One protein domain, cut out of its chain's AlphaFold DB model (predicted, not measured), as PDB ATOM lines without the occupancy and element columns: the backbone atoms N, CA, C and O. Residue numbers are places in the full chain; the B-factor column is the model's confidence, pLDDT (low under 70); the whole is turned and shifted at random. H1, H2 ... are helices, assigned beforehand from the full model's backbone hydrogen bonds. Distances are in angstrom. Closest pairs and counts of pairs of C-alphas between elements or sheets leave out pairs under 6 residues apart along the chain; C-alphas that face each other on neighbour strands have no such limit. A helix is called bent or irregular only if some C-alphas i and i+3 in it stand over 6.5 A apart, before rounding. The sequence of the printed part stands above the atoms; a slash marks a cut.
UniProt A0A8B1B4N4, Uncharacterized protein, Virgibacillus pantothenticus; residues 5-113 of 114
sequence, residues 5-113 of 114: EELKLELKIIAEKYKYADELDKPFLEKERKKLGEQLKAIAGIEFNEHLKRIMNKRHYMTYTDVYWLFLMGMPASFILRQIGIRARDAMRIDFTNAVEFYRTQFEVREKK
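What this domain is: This is residues 5 to 113 of the 114 residues of an uncharacterized protein of Virgibacillus pantothenticus (UniProt A0A8B1B4N4). What shape do the helices make? H2 and H3 meet at a corner as the two limbs of a V, H1 lies beside H2 as a hairpin, and the short helices H4 and H5 fill the space between the hairpin and H3. H6 and H7 cover the wide end of the V, and the last residues of the printed part make its far tip. What is it built of? The printed part has 109 residues with seven named helices, H1 to H7 in order along the chain, and no named strand; its class is all helix, and the packing is mostly crossed. It is compact, with a radius of gyration of the C-alphas of 13.5 A and spans of 40 by 32 by 21 A.

How they stand to each other: What touches the longest helix? H2, residues 26 to 43, touches H1, residues 5 to 20, closest at the C-alphas of Arg 33 and Leu 11, 6.0 A apart. They form a helical hairpin, opposite ways at a shallow tilt of 18 degrees. Where is the hub? H4, residues 64 to 72, and H5, residues 77 to 83, touch three helices each and form a helical hairpin at 42 degrees, a steep tilt, with Val 67 and Ile 80 their closest C-alphas at 6.7 A. Residues 8 to 15 alone of H1 touch H4, at a steep tilt of 66 degrees, with Leu 11 and Leu 72 the closest C-alphas at 6.0 A. What else meets the hub? Residues 56 to 60 alone of H3, residues 46 to 61, only just touch H5, with 3 pairs of C-alphas within 8 A, the closest Arg 59 and Gln 83 at 5.1 A. H6, residues 88 to 93, touches H5 at a steep tilt of 58 degrees, the closest C-alphas being those of Ser 78 and Ala 88 at 4.5 A. H7, residues 99 to 111, is about perpendicular to H4 at 80 degrees and only just touches it, with 3 pairs of C-alphas within 8 A, through residues 99 to 103 alone, the closest being Ala 99 and Tyr 64 at 5.8 A. How well formed are the backbones? Every O i to N i+4 pair is within hydrogen-bond range in H2, H4, H5 and H7, against 11 of 12 in H1, 8 of 12 in H3 and 0 of 2 in H6, where 2 of 3 O i to N i+3 pairs are.

Where its parts are: How long are the longer helices? From first to last C-alpha H2 measures 25.8 A, H1 23.7 A, H3 23.4 A and H7 18.1 A. H4 has 9 residues, H5 7 and H6 6. Where are the anchor points? C-alpha 5, the first of H1, is at (-54.114, 45.452, 18.602), and C-alpha 111, the last of H7, is at (-37.827, 11.059, 8.084). Which helices are irregular? H3 is, with C-alphas 57 and 60 at 9.1 A, and so is H6, with C-alphas 89 and 92 at 7.2 A.

The domain as a whole: How large is it? The two C-alphas farthest apart are those of Glu 5 and Lys 113, at 40.5 A. Is the printed part whole? It has no cut, and the six links between its helices are tight. Where is confidence low? The mean pLDDT of the printed part is 91.0, and residue 113 alone is under 70.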
ATOM      1  N   GLU A   5     -53.986  46.149  17.323       90.81
ATOM      2  CA  GLU A   5     -54.114  45.452  18.602       90.81
ATOM      3  C   GLU A   5     -55.287  44.467  18.587       90.81
ATOM      4  O   GLU A   5     -55.148  43.341  19.059       90.81
ATOM      5  N   GLU A   6     -56.409  44.864  17.983       92.81
ATOM      6  CA  GLU A   6     -57.594  44.016  17.822       92.81
ATOM      7  C   GLU A   6     -57.290  42.839  16.888       92.81
ATOM      8  O   GLU A   6     -57.576  41.695  17.227       92.81
ATOM      9  N   LEU A   7     -56.621  43.085  15.754       93.38
ATOM     10  CA  LEU A   7     -56.210  42.017  14.834       93.38
ATOM     11  C   LEU A   7     -55.251  41.022  15.497       93.38
ATOM     12  O   LEU A   7     -55.391  39.816  15.310       93.38
ATOM     13  N   LYS A   8     -54.286  41.508  16.287       91.94
ATOM     14  CA  LYS A   8     -53.368  40.645  17.048       91.94
ATOM     15  C   LYS A   8     -54.111  39.806  18.088       91.94
ATOM     16  O   LYS A   8     -53.759  38.642  18.276       91.94
ATOM     17  N   LEU A   9     -55.113  40.381  18.752       94.06
ATOM     18  CA  LEU A   9     -55.938  39.662  19.719       94.06
ATOM     19  C   LEU A   9     -56.748  38.553  19.037       94.06
ATOM     20  O   LEU A   9     -56.680  37.409  19.478       94.06
ATOM     21  N   GLU A  10     -57.434  38.859  17.935       94.94
ATOM     22  CA  GLU A  10     -58.208  37.866  17.176       94.94
ATOM     23  C   GLU A  10     -57.326  36.740  16.631       94.94
ATOM     24  O   GLU A  10     -57.639  35.557  16.774       94.94
ATOM     25  N   LEU A  11     -56.162  37.081  16.071       94.12
ATOM     26  CA  LEU A  11     -55.199  36.087  15.606       94.12
ATOM     27  C   LEU A  11     -54.721  35.167  16.737       94.12
ATOM     28  O   LEU A  11     -54.578  33.961  16.529       94.12
ATOM     29  N   LYS A  12     -54.508  35.712  17.942       92.62
ATOM     30  CA  LYS A  12     -54.155  34.920  19.125       92.62
ATOM     31  C   LYS A  12     -55.300  33.993  19.536       92.62
ATOM     32  O   LYS A  12     -55.050  32.827  19.819       92.62
ATOM     33  N   ILE A  13     -56.545  34.473  19.515       93.81
ATOM     34  CA  ILE A  13     -57.733  33.654  19.808       93.81
ATOM     35  C   ILE A  13     -57.846  32.495  18.811       93.81
ATOM     36  O   ILE A  13     -58.077  31.357  19.215       93.81
ATOM     37  N   ILE A  14     -57.646  32.749  17.516       92.62
ATOM     38  CA  ILE A  14     -57.682  31.695  16.495       92.62
ATOM     39  C   ILE A  14     -56.542  30.694  16.694       92.62
ATOM     40  O   ILE A  14     -56.769  29.495  16.564       92.62
ATOM     41  N   ALA A  15     -55.338  31.151  17.045       88.19
ATOM     42  CA  ALA A  15     -54.219  30.259  17.342       88.19
ATOM     43  C   ALA A  15     -54.497  29.349  18.554       88.19
ATOM     44  O   ALA A  15     -54.162  28.167  18.510       88.19
ATOM     45  N   GLU A  16     -55.162  29.859  19.595       89.75
ATOM     46  CA  GLU A  16     -55.611  29.043  20.733       89.75
ATOM     47  C   GLU A  16     -56.698  28.039  20.330       89.75
ATOM     48  O   GLU A  16     -56.641  26.881  20.733       89.75
ATOM     49  N   LYS A  17     -57.660  28.427  19.481       90.06
ATOM     50  CA  LYS A  17     -58.647  27.478  18.930       90.06
ATOM     51  C   LYS A  17     -57.967  26.383  18.106       90.06
ATOM     52  O   LYS A  17     -58.323  25.216  18.224       90.06
ATOM     53  N   TYR A  18     -56.951  26.745  17.322       85.44
ATOM     54  CA  TYR A  18     -56.208  25.822  16.462       85.44
ATOM     55  C   TYR A  18     -55.552  24.675  17.244       85.44
ATOM     56  O   TYR A  18     -55.469  23.559  16.734       85.44
ATOM     57  N   LYS A  19     -55.127  24.931  18.489       82.19
ATOM     58  CA  LYS A  19     -54.531  23.932  19.390       82.19
ATOM     59  C   LYS A  19     -55.475  22.773  19.727       82.19
ATOM     60  O   LYS A  19     -55.011  21.656  19.934       82.19
ATOM     61  N   TYR A  20     -56.777  23.036  19.798       84.75
ATOM     62  CA  TYR A  20     -57.785  22.045  20.189       84.75
ATOM     63  C   TYR A  20     -58.692  21.625  19.025       84.75
ATOM     64  O   TYR A  20     -59.573  20.792  19.211       84.75
ATOM     65  N   ALA A  21     -58.484  22.203  17.841       85.00
ATOM     66  CA  ALA A  21     -59.262  21.919  16.646       85.00
ATOM     67  C   ALA A  21     -58.919  20.546  16.057       85.00
ATOM     68  O   ALA A  21     -57.750  20.143  16.005       85.00
ATOM     69  N   ASP A  22     -59.939  19.859  15.551       85.31
ATOM     70  CA  ASP A  22     -59.765  18.632  14.782       85.31
ATOM     71  C   ASP A  22     -59.292  18.919  13.338       85.31
ATOM     72  O   ASP A  22     -59.037  20.062  12.938       85.31
ATOM     73  N   GLU A  23     -59.112  17.871  12.531       79.06
ATOM     74  CA  GLU A  23     -58.672  18.021  11.137       79.06
ATOM     75  C   GLU A  23     -59.705  18.713  10.231       79.06
ATOM     76  O   GLU A  23     -59.316  19.281   9.206       79.06
ATOM     77  N   LEU A  24     -60.992  18.694  10.597       84.81
ATOM     78  CA  LEU A  24     -62.081  19.294   9.822       84.81
ATOM     79  C   LEU A  24     -62.181  20.803  10.068       84.81
ATOM     80  O   LEU A  24     -62.448  21.554   9.127       84.81
ATOM     81  N   ASP A  25     -61.892  21.255  11.288       87.62
ATOM     82  CA  ASP A  25     -61.959  22.662  11.693       87.62
ATOM     83  C   ASP A  25     -60.702  23.459  11.318       87.62
ATOM     84  O   ASP A  25     -60.771  24.650  10.979       87.62
ATOM     85  N   LYS A  26     -59.528  22.812  11.323       84.50
ATOM     86  CA  LYS A  26     -58.236  23.453  11.011       84.50
ATOM     87  C   LYS A  26     -58.223  24.245   9.692       84.50
ATOM     88  O   LYS A  26     -57.689  25.356   9.697       84.50
ATOM     89  N   PRO A  27     -58.792  23.760   8.568       87.25
ATOM     90  CA  PRO A  27     -58.877  24.532   7.328       87.25
ATOM     91  C   PRO A  27     -59.665  25.844   7.457       87.25
ATOM     92  O   PRO A  27     -59.274  26.851   6.860       87.25
ATOM     93  N   PHE A  28     -60.757  25.856   8.229       90.88
ATOM     94  CA  PHE A  28     -61.573  27.055   8.437       90.88
ATOM     95  C   PHE A  28     -60.825  28.086   9.279       90.88
ATOM     96  O   PHE A  28     -60.733  29.251   8.882       90.88
ATOM     97  N   LEU A  29     -60.204  27.634  10.371       91.00
ATOM     98  CA  LEU A  29     -59.362  28.476  11.218       91.00
ATOM     99  C   LEU A  29     -58.170  29.037  10.437       91.00
ATOM    100  O   LEU A  29     -57.877  30.224  10.536       91.00
ATOM    101  N   GLU A  30     -57.516  28.231   9.596       89.00
ATOM    102  CA  GLU A  30     -56.405  28.689   8.754       89.00
ATOM    103  C   GLU A  30     -56.849  29.762   7.747       89.00
ATOM    104  O   GLU A  30     -56.137  30.747   7.528       89.00
ATOM    105  N   LYS A  31     -58.040  29.612   7.153       91.62
ATOM    106  CA  LYS A  31     -58.611  30.604   6.231       91.62
ATOM    107  C   LYS A  31     -58.882  31.935   6.934       91.62
ATOM    108  O   LYS A  31     -58.548  32.989   6.390       91.62
ATOM    109  N   GLU A  32     -59.476  31.892   8.122       93.56
ATOM    110  CA  GLU A  32     -59.763  33.084   8.924       93.56
ATOM    111  C   GLU A  32     -58.473  33.767   9.396       93.56
ATOM    112  O   GLU A  32     -58.278  34.964   9.169       93.56
ATOM    113  N   ARG A  33     -57.536  32.980   9.935       93.94
ATOM    114  CA  ARG A  33     -56.214  33.434  10.375       93.94
ATOM    115  C   ARG A  33     -55.454  34.131   9.249       93.94
ATOM    116  O   ARG A  33     -54.901  35.211   9.448       93.94
ATOM    117  N   LYS A  34     -55.467  33.554   8.043       93.75
ATOM    118  CA  LYS A  34     -54.842  34.149   6.856       93.75
ATOM    119  C   LYS A  34     -55.457  35.509   6.515       93.75
ATOM    120  O   LYS A  34     -54.720  36.460   6.273       93.75
ATOM    121  N   LYS A  35     -56.790  35.614   6.515       94.31
ATOM    122  CA  LYS A  35     -57.502  36.867   6.213       94.31
ATOM    123  C   LYS A  35     -57.119  37.977   7.196       94.31
ATOM    124  O   LYS A  35     -56.832  39.096   6.775       94.31
ATOM    125  N   LEU A  36     -57.080  37.670   8.491       94.69
ATOM    126  CA  LEU A  36     -56.667  38.630   9.519       94.69
ATOM    127  C   LEU A  36     -55.177  38.982   9.418       94.69
ATOM    128  O   LEU A  36     -54.813  40.140   9.598       94.69
ATOM    129  N   GLY A  37     -54.317  38.023   9.064       93.88
ATOM    130  CA  GLY A  37     -52.895  38.267   8.805       93.88
ATOM    131  C   GLY A  37     -52.650  39.214   7.629       93.88
ATOM    132  O   GLY A  37     -51.796  40.097   7.709       93.88
ATOM    133  N   GLU A  38     -53.421  39.078   6.547       93.38
ATOM    134  CA  GLU A  38     -53.374  39.997   5.401       93.38
ATOM    135  C   GLU A  38     -53.796  41.416   5.802       93.38
ATOM    136  O   GLU A  38     -53.117  42.380   5.443       93.38
ATOM    137  N   GLN A  39     -54.854  41.544   6.609       93.75
ATOM    138  CA  GLN A  39     -55.271  42.832   7.169       93.75
ATOM    139  C   GLN A  39     -54.191  43.427   8.074       93.75
ATOM    140  O   GLN A  39     -53.841  44.593   7.909       93.75
ATOM    141  N   LEU A  40     -53.616  42.623   8.975       92.88
ATOM    142  CA  LEU A  40     -52.565  43.056   9.892       92.88
ATOM    143  C   LEU A  40     -51.355  43.565   9.115       92.88
ATOM    144  O   LEU A  40     -50.851  44.640   9.412       92.88
ATOM    145  N   LYS A  41     -50.920  42.833   8.087       90.00
ATOM    146  CA  LYS A  41     -49.780  43.221   7.255       90.00
ATOM    147  C   LYS A  41     -50.025  44.527   6.496       90.00
ATOM    148  O   LYS A  41     -49.085  45.293   6.318       90.00
ATOM    149  N   ALA A  42     -51.258  44.784   6.057       90.31
ATOM    150  CA  ALA A  42     -51.606  46.002   5.325       90.31
ATOM    151  C   ALA A  42     -51.532  47.270   6.192       90.31
ATOM    152  O   ALA A  42     -51.275  48.349   5.666       90.31
ATOM    153  N   ILE A  43     -51.747  47.140   7.504       90.50
ATOM    154  CA  ILE A  43     -51.799  48.275   8.441       90.50
ATOM    155  C   ILE A  43     -50.649  48.269   9.459       90.50
ATOM    156  O   ILE A  43     -50.577  49.126  10.338       90.50
ATOM    157  N   ALA A  44     -49.762  47.281   9.366       85.19
ATOM    158  CA  ALA A  44     -48.639  47.097  10.265       85.19
ATOM    159  C   ALA A  44     -47.567  48.177  10.065       85.19
ATOM    160  O   ALA A  44     -47.165  48.492   8.945       85.19
ATOM    161  N   GLY A  45     -47.058  48.699  11.183       88.81
ATOM    162  CA  GLY A  45     -45.981  49.685  11.205       88.81
ATOM    163  C   GLY A  45     -44.597  49.117  10.870       88.81
ATOM    164  O   GLY A  45     -44.408  47.921  10.633       88.81
ATOM    165  N   ILE A  46     -43.596  50.000  10.890       89.81
ATOM    166  CA  ILE A  46     -42.196  49.695  10.544       89.81
ATOM    167  C   ILE A  46     -41.632  48.562  11.412       89.81
ATOM    168  O   ILE A  46     -41.056  47.618  10.877       89.81
ATOM    169  N   GLU A  47     -41.873  48.593  12.725       88.75
ATOM    170  CA  GLU A  47     -41.350  47.595  13.669       88.75
ATOM    171  C   GLU A  47     -41.778  46.162  13.326       88.75
ATOM    172  O   GLU A  47     -40.970  45.230  13.373       88.75
ATOM    173  N   PHE A  48     -43.039  45.977  12.926       90.69
ATOM    174  CA  PHE A  48     -43.553  44.677  12.496       90.69
ATOM    175  C   PHE A  48     -42.805  44.176  11.258       90.69
ATOM    176  O   PHE A  48     -42.381  43.021  11.208       90.69
ATOM    177  N   ASN A  49     -42.617  45.049  10.266       91.12
ATOM    178  CA  ASN A  49     -41.944  44.702   9.019       91.12
ATOM    179  C   ASN A  49     -40.457  44.400   9.237       91.12
ATOM    180  O   ASN A  49     -39.921  43.465   8.636       91.12
ATOM    181  N   GLU A  50     -39.790  45.128  10.130       94.88
ATOM    182  CA  GLU A  50     -38.411  44.840  10.519       94.88
ATOM    183  C   GLU A  50     -38.277  43.509  11.254       94.88
ATOM    184  O   GLU A  50     -37.329  42.761  11.000       94.88
ATOM    185  N   HIS A  51     -39.205  43.199  12.161       94.75
ATOM    186  CA  HIS A  51     -39.208  41.925  12.872       94.75
ATOM    187  C   HIS A  51     -39.467  40.758  11.912       94.75
ATOM    188  O   HIS A  51     -38.714  39.782  11.907       94.75
ATOM    189  N   LEU A  52     -40.451  40.903  11.017       94.12
ATOM    190  CA  LEU A  52     -40.718  39.948   9.945       94.12
ATOM    191  C   LEU A  52     -39.466  39.729   9.086       94.12
ATOM    192  O   LEU A  52     -39.059  38.591   8.879       94.12
ATOM    193  N   LYS A  53     -38.800  40.799   8.636       94.62
ATOM    194  CA  LYS A  53     -37.561  40.704   7.845       94.62
ATOM    195  C   LYS A  53     -36.453  39.967   8.603       94.62
ATOM    196  O   LYS A  53     -35.801  39.096   8.028       94.62
ATOM    197  N   ARG A  54     -36.260  40.275   9.892       96.12
ATOM    198  CA  ARG A  54     -35.282  39.600  10.762       96.12
ATOM    199  C   ARG A  54     -35.548  38.100  10.860       96.12
ATOM    200  O   ARG A  54     -34.615  37.322  10.681       96.12
ATOM    201  N   ILE A  55     -36.798  37.698  11.086       96.75
ATOM    202  CA  ILE A  55     -37.185  36.284  11.116       96.75
ATOM    203  C   ILE A  55     -36.932  35.630   9.755       96.75
ATOM    204  O   ILE A  55     -36.248  34.612   9.678       96.75
ATOM    205  N   MET A  56     -37.435  36.226   8.671       93.88
ATOM    206  CA  MET A  56     -37.350  35.657   7.322       93.88
ATOM    207  C   MET A  56     -35.904  35.452   6.850       93.88
ATOM    208  O   MET A  56     -35.620  34.484   6.144       93.88
ATOM    209  N   ASN A  57     -34.971  36.294   7.301       95.44
ATOM    210  CA  ASN A  57     -33.544  36.144   7.011       95.44
ATOM    211  C   ASN A  57     -32.911  34.894   7.644       95.44
ATOM    212  O   ASN A  57     -31.905  34.411   7.127       95.44
ATOM    213  N   LYS A  58     -33.495  34.332   8.712       95.38
ATOM    214  CA  LYS A  58     -32.986  33.106   9.350       95.38
ATOM    215  C   LYS A  58     -33.186  31.862   8.479       95.38
ATOM    216  O   LYS A  58     -32.416  30.914   8.604       95.38
ATOM    217  N   ARG A  59     -34.180  31.849   7.577       90.81
ATOM    218  CA  ARG A  59     -34.504  30.703   6.698       90.81
ATOM    219  C   ARG A  59     -34.572  29.383   7.489       90.81
ATOM    220  O   ARG A  59     -35.352  29.276   8.426       90.81
ATOM    221  N   HIS A  60     -33.717  28.408   7.172       90.56
ATOM    222  CA  HIS A  60     -33.637  27.107   7.844       90.56
ATOM    223  C   HIS A  60     -33.226  27.175   9.323       90.56
ATOM    224  O   HIS A  60     -33.438  26.203  10.039       90.56
ATOM    225  N   TYR A  61     -32.678  28.304   9.781       92.62
ATOM    226  CA  TYR A  61     -32.282  28.537  11.172       92.62
ATOM    227  C   TYR A  61     -33.393  29.165  12.028       92.62
ATOM    228  O   TYR A  61     -33.132  29.587  13.153       92.62
ATOM    229  N   MET A  62     -34.624  29.279  11.514       95.75
ATOM    230  CA  MET A  62     -35.761  29.712  12.331       95.75
ATOM    231  C   MET A  62     -35.970  28.755  13.511       95.75
ATOM    232  O   MET A  62     -36.059  27.539  13.348       95.75
ATOM    233  N   THR A  63     -36.077  29.330  14.703       95.81
ATOM    234  CA  THR A  63     -36.456  28.613  15.926       95.81
ATOM    235  C   THR A  63     -37.966  28.379  15.962       95.81
ATOM    236  O   THR A  63     -38.716  29.024  15.223       95.81
ATOM    237  N   TYR A  64     -38.447  27.512  16.861       95.56
ATOM    238  CA  TYR A  64     -39.888  27.396  17.106       95.56
ATOM    239  C   TYR A  64     -40.520  28.755  17.435       95.56
ATOM    240  O   TYR A  64     -41.582  29.067  16.913       95.56
ATOM    241  N   THR A  65     -39.853  29.603  18.223       95.81
ATOM    242  CA  THR A  65     -40.358  30.942  18.558       95.81
ATOM    243  C   THR A  65     -40.546  31.817  17.319       95.81
ATOM    244  O   THR A  65     -41.559  32.501  17.207       95.81
ATOM    245  N   ASP A  66     -39.617  31.758  16.360       97.00
ATOM    246  CA  ASP A  66     -39.734  32.488  15.092       97.00
ATOM    247  C   ASP A  66     -40.924  31.979  14.262       97.00
ATOM    248  O   ASP A  66     -41.738  32.757  13.765       97.00
ATOM    249  N   VAL A  67     -41.041  30.654  14.142       95.62
ATOM    250  CA  VAL A  67     -42.127  29.977  13.418       95.62
ATOM    251  C   VAL A  67     -43.484  30.294  14.043       95.62
ATOM    252  O   VAL A  67     -44.429  30.646  13.337       95.62
ATOM    253  N   TYR A  68     -43.571  30.199  15.365       94.88
ATOM    254  CA  TYR A  68     -44.787  30.451  16.117       94.88
ATOM    255  C   TYR A  68     -45.184  31.925  16.057       94.88
ATOM    256  O   TYR A  68     -46.358  32.225  15.875       94.88
ATOM    257  N   TRP A  69     -44.225  32.857  16.088       95.31
ATOM    258  CA  TRP A  69     -44.523  34.272  15.864       95.31
ATOM    259  C   TRP A  69     -45.144  34.507  14.481       95.31
ATOM    260  O   TRP A  69     -46.182  35.158  14.381       95.31
ATOM    261  N   LEU A  70     -44.579  33.931  13.412       95.19
ATOM    262  CA  LEU A  70     -45.161  34.044  12.066       95.19
ATOM    263  C   LEU A  70     -46.578  33.456  12.007       95.19
ATOM    264  O   LEU A  70     -47.460  34.027  11.361       95.19
ATOM    265  N   PHE A  71     -46.798  32.333  12.691       93.88
ATOM    266  CA  PHE A  71     -48.112  31.714  12.811       93.88
ATOM    267  C   PHE A  71     -49.103  32.636  13.543       93.88
ATOM    268  O   PHE A  71     -50.198  32.890  13.037       93.88
ATOM    269  N   LEU A  72     -48.702  33.234  14.663       92.75
ATOM    270  CA  LEU A  72     -49.514  34.217  15.384       92.75
ATOM    271  C   LEU A  72     -49.812  35.465  14.552       92.75
ATOM    272  O   LEU A  72     -50.865  36.059  14.715       92.75
ATOM    273  N   MET A  73     -48.929  35.874  13.640       94.06
ATOM    274  CA  MET A  73     -49.158  37.038  12.769       94.06
ATOM    275  C   MET A  73     -49.963  36.710  11.500       94.06
ATOM    276  O   MET A  73     -50.050  37.525  10.582       94.06
ATOM    277  N   GLY A  74     -50.542  35.512  11.422       93.19
ATOM    278  CA  GLY A  74     -51.427  35.123  10.329       93.19
ATOM    279  C   GLY A  74     -50.732  34.682   9.041       93.19
ATOM    280  O   GLY A  74     -51.378  34.560   8.001       93.19
ATOM    281  N   MET A  75     -49.426  34.397   9.083       93.06
ATOM    282  CA  MET A  75     -48.710  33.883   7.910       93.06
ATOM    283  C   MET A  75     -49.127  32.435   7.620       93.06
ATOM    284  O   MET A  75     -49.097  31.626   8.549       93.06
ATOM    285  N   PRO A  76     -49.465  32.053   6.373       90.88
ATOM    286  CA  PRO A  76     -49.914  30.694   6.059       90.88
ATOM    287  C   PRO A  76     -48.909  29.625   6.499       90.88
ATOM    288  O   PRO A  76     -47.712  29.765   6.233       90.88
ATOM    289  N   ALA A  77     -49.378  28.531   7.102       90.06
ATOM    290  CA  ALA A  77     -48.501  27.462   7.590       90.06
ATOM    291  C   ALA A  77     -47.590  26.925   6.471       90.06
ATOM    292  O   ALA A  77     -46.378  26.801   6.629       90.06
ATOM    293  N   SER A  78     -48.150  26.719   5.276       91.06
ATOM    294  CA  SER A  78     -47.399  26.283   4.093       91.06
ATOM    295  C   SER A  78     -46.312  27.267   3.641       91.06
ATOM    296  O   SER A  78     -45.294  26.841   3.091       91.06
ATOM    297  N   PHE A  79     -46.503  28.571   3.864       92.25
ATOM    298  CA  PHE A  79     -45.503  29.595   3.575       92.25
ATOM    299  C   PHE A  79     -44.362  29.545   4.592       92.25
ATOM    300  O   PHE A  79     -43.202  29.526   4.178       92.25
ATOM    301  N   ILE A  80     -44.687  29.470   5.887       93.94
ATOM    302  CA  ILE A  80     -43.709  29.394   6.983       93.94
ATOM    303  C   ILE A  80     -42.834  28.148   6.820       93.94
ATOM    304  O   ILE A  80     -41.608  28.228   6.767       93.94
ATOM    305  N   LEU A  81     -43.471  26.991   6.647       93.38
ATOM    306  CA  LEU A  81     -42.802  25.694   6.558       93.38
ATOM    307  C   LEU A  81     -41.885  25.589   5.335       93.38
ATOM    308  O   LEU A  81     -40.826  24.960   5.399       93.38
ATOM    309  N   ARG A  82     -42.227  26.272   4.235       93.12
ATOM    310  CA  ARG A  82     -41.353  26.365   3.061       93.12
ATOM    311  C   ARG A  82     -40.029  27.058   3.381       93.12
ATOM    312  O   ARG A  82     -39.005  26.619   2.864       93.12
ATOM    313  N   GLN A  83     -40.026  28.072   4.253       93.19
ATOM    314  CA  GLN A  83     -38.802  28.794   4.641       93.19
ATOM    315  C   GLN A  83     -37.802  27.902   5.374       93.19
ATOM    316  O   GLN A  83     -36.596  28.122   5.285       93.19
ATOM    317  N   ILE A  84     -38.302  26.870   6.054       92.62
ATOM    318  CA  ILE A  84     -37.479  25.884   6.750       92.62
ATOM    319  C   ILE A  84     -37.274  24.595   5.941       92.62
ATOM    320  O   ILE A  84     -36.606  23.677   6.409       92.62
ATOM    321  N   GLY A  85     -37.747  24.517   4.692       91.25
ATOM    322  CA  GLY A  85     -37.511  23.379   3.792       91.25
ATOM    323  C   GLY A  85     -38.513  22.223   3.920       91.25
ATOM    324  O   GLY A  85     -38.227  21.094   3.514       91.25
ATOM    325  N   ILE A  86     -39.696  22.477   4.476       91.19
ATOM    326  CA  ILE A  86     -40.812  21.523   4.526       91.19
ATOM    327  C   ILE A  86     -41.766  21.831   3.362       91.19
ATOM    328  O   ILE A  86     -41.992  22.990   3.010       91.19
ATOM    329  N   ARG A  87     -42.289  20.794   2.689       89.75
ATOM    330  CA  ARG A  87     -43.119  20.991   1.489       89.75
ATOM    331  C   ARG A  87     -44.508  21.460   1.912       89.75
ATOM    332  O   ARG A  87     -45.038  21.000   2.915       89.75
ATOM    333  N   ALA A  88     -45.131  22.305   1.094       86.56
ATOM    334  CA  ALA A  88     -46.458  22.857   1.376       86.56
ATOM    335  C   ALA A  88     -47.530  21.778   1.626       86.56
ATOM    336  O   ALA A  88     -48.369  21.950   2.501       86.56
ATOM    337  N   ARG A  89     -47.465  20.650   0.905       86.62
ATOM    338  CA  ARG A  89     -48.387  19.512   1.076       86.62
ATOM    339  C   ARG A  89     -48.291  18.832   2.445       86.62
ATOM    340  O   ARG A  89     -49.236  18.185   2.866       86.62
ATOM    341  N   ASP A  90     -47.153  18.975   3.123       88.44
ATOM    342  CA  ASP A  90     -46.930  18.376   4.437       88.44
ATOM    343  C   ASP A  90     -47.397  19.313   5.567       88.44
ATOM    344  O   ASP A  90     -47.348  18.933   6.730       88.44
ATOM    345  N   ALA A  91     -47.857  20.532   5.246       85.56
ATOM    346  CA  ALA A  91     -48.145  21.566   6.237       85.56
ATOM    347  C   ALA A  91     -49.227  21.179   7.249       85.56
ATOM    348  O   ALA A  91     -49.081  21.481   8.426       85.56
ATOM    349  N   MET A  92     -50.263  20.461   6.806       83.19
ATOM    350  CA  MET A  92     -51.352  19.989   7.673       83.19
ATOM    351  C   MET A  92     -50.897  18.937   8.694       83.19
ATOM    352  O   MET A  92     -51.609  18.662   9.650       83.19
ATOM    353  N   ARG A  93     -49.718  18.339   8.487       86.88
ATOM    354  CA  ARG A  93     -49.157  17.288   9.346       86.88
ATOM    355  C   ARG A  93     -48.220  17.840  10.417       86.88
ATOM    356  O   ARG A  93     -47.697  17.058  11.202       86.88
ATOM    357  N   ILE A  94     -47.958  19.147  10.403       90.06
ATOM    358  CA  ILE A  94     -47.095  19.817  11.371       90.06
ATOM    359  C   ILE A  94     -47.962  20.457  12.443       90.06
ATOM    360  O   ILE A  94     -48.873  21.225  12.139       90.06
ATOM    361  N   ASP A  95     -47.644  20.157  13.693       89.12
ATOM    362  CA  ASP A  95     -48.314  20.738  14.843       89.12
ATOM    363  C   ASP A  95     -47.602  22.027  15.285       89.12
ATOM    364  O   ASP A  95     -46.396  22.039  15.511       89.12
ATOM    365  N   PHE A  96     -48.332  23.136  15.398       89.69
ATOM    366  CA  PHE A  96     -47.791  24.432  15.836       89.69
ATOM    367  C   PHE A  96     -48.049  24.725  17.323       89.69
ATOM    368  O   PHE A  96     -47.602  25.756  17.829       89.69
ATOM    369  N   THR A  97     -48.747  23.831  18.027       86.69
ATOM    370  CA  THR A  97     -49.271  24.016  19.387       86.69
ATOM    371  C   THR A  97     -48.201  24.369  20.408       86.69
ATOM    372  O   THR A  97     -48.406  25.231  21.260       86.69
ATOM    373  N   ASN A  98     -47.074  23.663  20.368       90.50
ATOM    374  CA  ASN A  98     -45.948  23.879  21.262       90.50
ATOM    375  C   ASN A  98     -44.652  23.401  20.591       90.50
ATOM    376  O   ASN A  98     -44.686  22.704  19.576       90.50
ATOM    377  N   ALA A  99     -43.508  23.761  21.175       93.88
ATOM    378  CA  ALA A  99     -42.199  23.429  20.620       93.88
ATOM    379  C   ALA A  99     -41.971  21.915  20.476       93.88
ATOM    380  O   ALA A  99     -41.414  21.480  19.470       93.88
ATOM    381  N   VAL A 100     -42.404  21.115  21.458       94.94
ATOM    382  CA  VAL A 100     -42.209  19.657  21.462       94.94
ATOM    383  C   VAL A 100     -42.960  19.020  20.298       94.94
ATOM    384  O   VAL A 100     -42.350  18.327  19.485       94.94
ATOM    385  N   GLU A 101     -44.253  19.315  20.169       93.31
ATOM    386  CA  GLU A 101     -45.087  18.780  19.088       93.31
ATOM    387  C   GLU A 101     -44.633  19.276  17.715       93.31
ATOM    388  O   GLU A 101     -44.572  18.496  16.760       93.31
ATOM    389  N   PHE A 102     -44.211  20.538  17.626       94.62
ATOM    390  CA  PHE A 102     -43.646  21.096  16.406       94.62
ATOM    391  C   PHE A 102     -42.409  20.333  15.945       94.62
ATOM    392  O   PHE A 102     -42.371  19.861  14.809       94.62
ATOM    393  N   TYR A 103     -41.407  20.163  16.811       94.88
ATOM    394  CA  TYR A 103     -40.183  19.461  16.431       94.88
ATOM    395  C   TYR A 103     -40.430  17.972  16.171       94.88
ATOM    396  O   TYR A 103     -39.873  17.442  15.206       94.88
ATOM    397  N   ARG A 104     -41.296  17.317  16.959       95.31
ATOM    398  CA  ARG A 104     -41.683  15.911  16.763       95.31
ATOM    399  C   ARG A 104     -42.311  15.698  15.385       95.31
ATOM    400  O   ARG A 104     -41.785  14.937  14.575       95.31
ATOM    401  N   THR A 105     -43.389  16.419  15.083       93.62
ATOM    402  CA  THR A 105     -44.117  16.279  13.811       93.62
ATOM    403  C   THR A 105     -43.291  16.749  12.610       93.62
ATOM    404  O   THR A 105     -43.302  16.110  11.553       93.62
ATOM    405  N   GLN A 106     -42.481  17.805  12.771       93.19
ATOM    406  CA  GLN A 106     -41.491  18.216  11.772       93.19
ATOM    407  C   GLN A 106     -40.511  17.088  11.447       93.19
ATOM    408  O   GLN A 106     -40.204  16.871  10.271       93.19
ATOM    409  N   PHE A 107     -39.970  16.421  12.466       92.69
ATOM    410  CA  PHE A 107     -38.999  15.353  12.279       92.69
ATOM    411  C   PHE A 107     -39.636  14.149  11.579       92.69
ATOM    412  O   PHE A 107     -39.109  13.689  10.571       92.69
ATOM    413  N   GLU A 108     -40.829  13.729  12.004       93.12
ATOM    414  CA  GLU A 108     -41.589  12.642  11.367       93.12
ATOM    415  C   GLU A 108     -41.861  12.891   9.876       93.12
ATOM    416  O   GLU A 108     -41.755  11.986   9.044       93.12
ATOM    417  N   VAL A 109     -42.204  14.128   9.507       91.50
ATOM    418  CA  VAL A 109     -42.408  14.519   8.104       91.50
ATOM    419  C   VAL A 109     -41.104  14.482   7.303       91.50
ATOM    420  O   VAL A 109     -41.133  14.209   6.100       91.50
ATOM    421  N   ARG A 110     -39.960  14.766   7.933       88.25
ATOM    422  CA  ARG A 110     -38.645  14.725   7.278       88.25
ATOM    423  C   ARG A 110     -38.119  13.304   7.124       88.25
ATOM    424  O   ARG A 110     -37.615  12.996   6.051       88.25
ATOM    425  N   GLU A 111     -38.276  12.455   8.133       85.81
ATOM    426  CA  GLU A 111     -37.827  11.059   8.084       85.81
ATOM    427  C   GLU A 111     -38.628  10.239   7.070       85.81
ATOM    428  O   GLU A 111     -38.038   9.485   6.314       85.81
ATOM    429  N   LYS A 112     -39.938  10.479   6.915       72.75
ATOM    430  CA  LYS A 112     -40.754   9.842   5.856       72.75
ATOM    431  C   LYS A 112     -40.353  10.219   4.415       72.75
ATOM    432  O   LYS A 112     -41.014   9.792   3.471       72.75
ATOM    433  N   LYS A 113     -39.344  11.079   4.225       57.81
ATOM    434  CA  LYS A 113     -38.741  11.370   2.910       57.81
ATOM    435  C   LYS A 113     -37.504  10.517   2.613       57.81
ATOM    436  O   LYS A 113     -37.017  10.613   1.487       57.81
TER     437      LYS A 113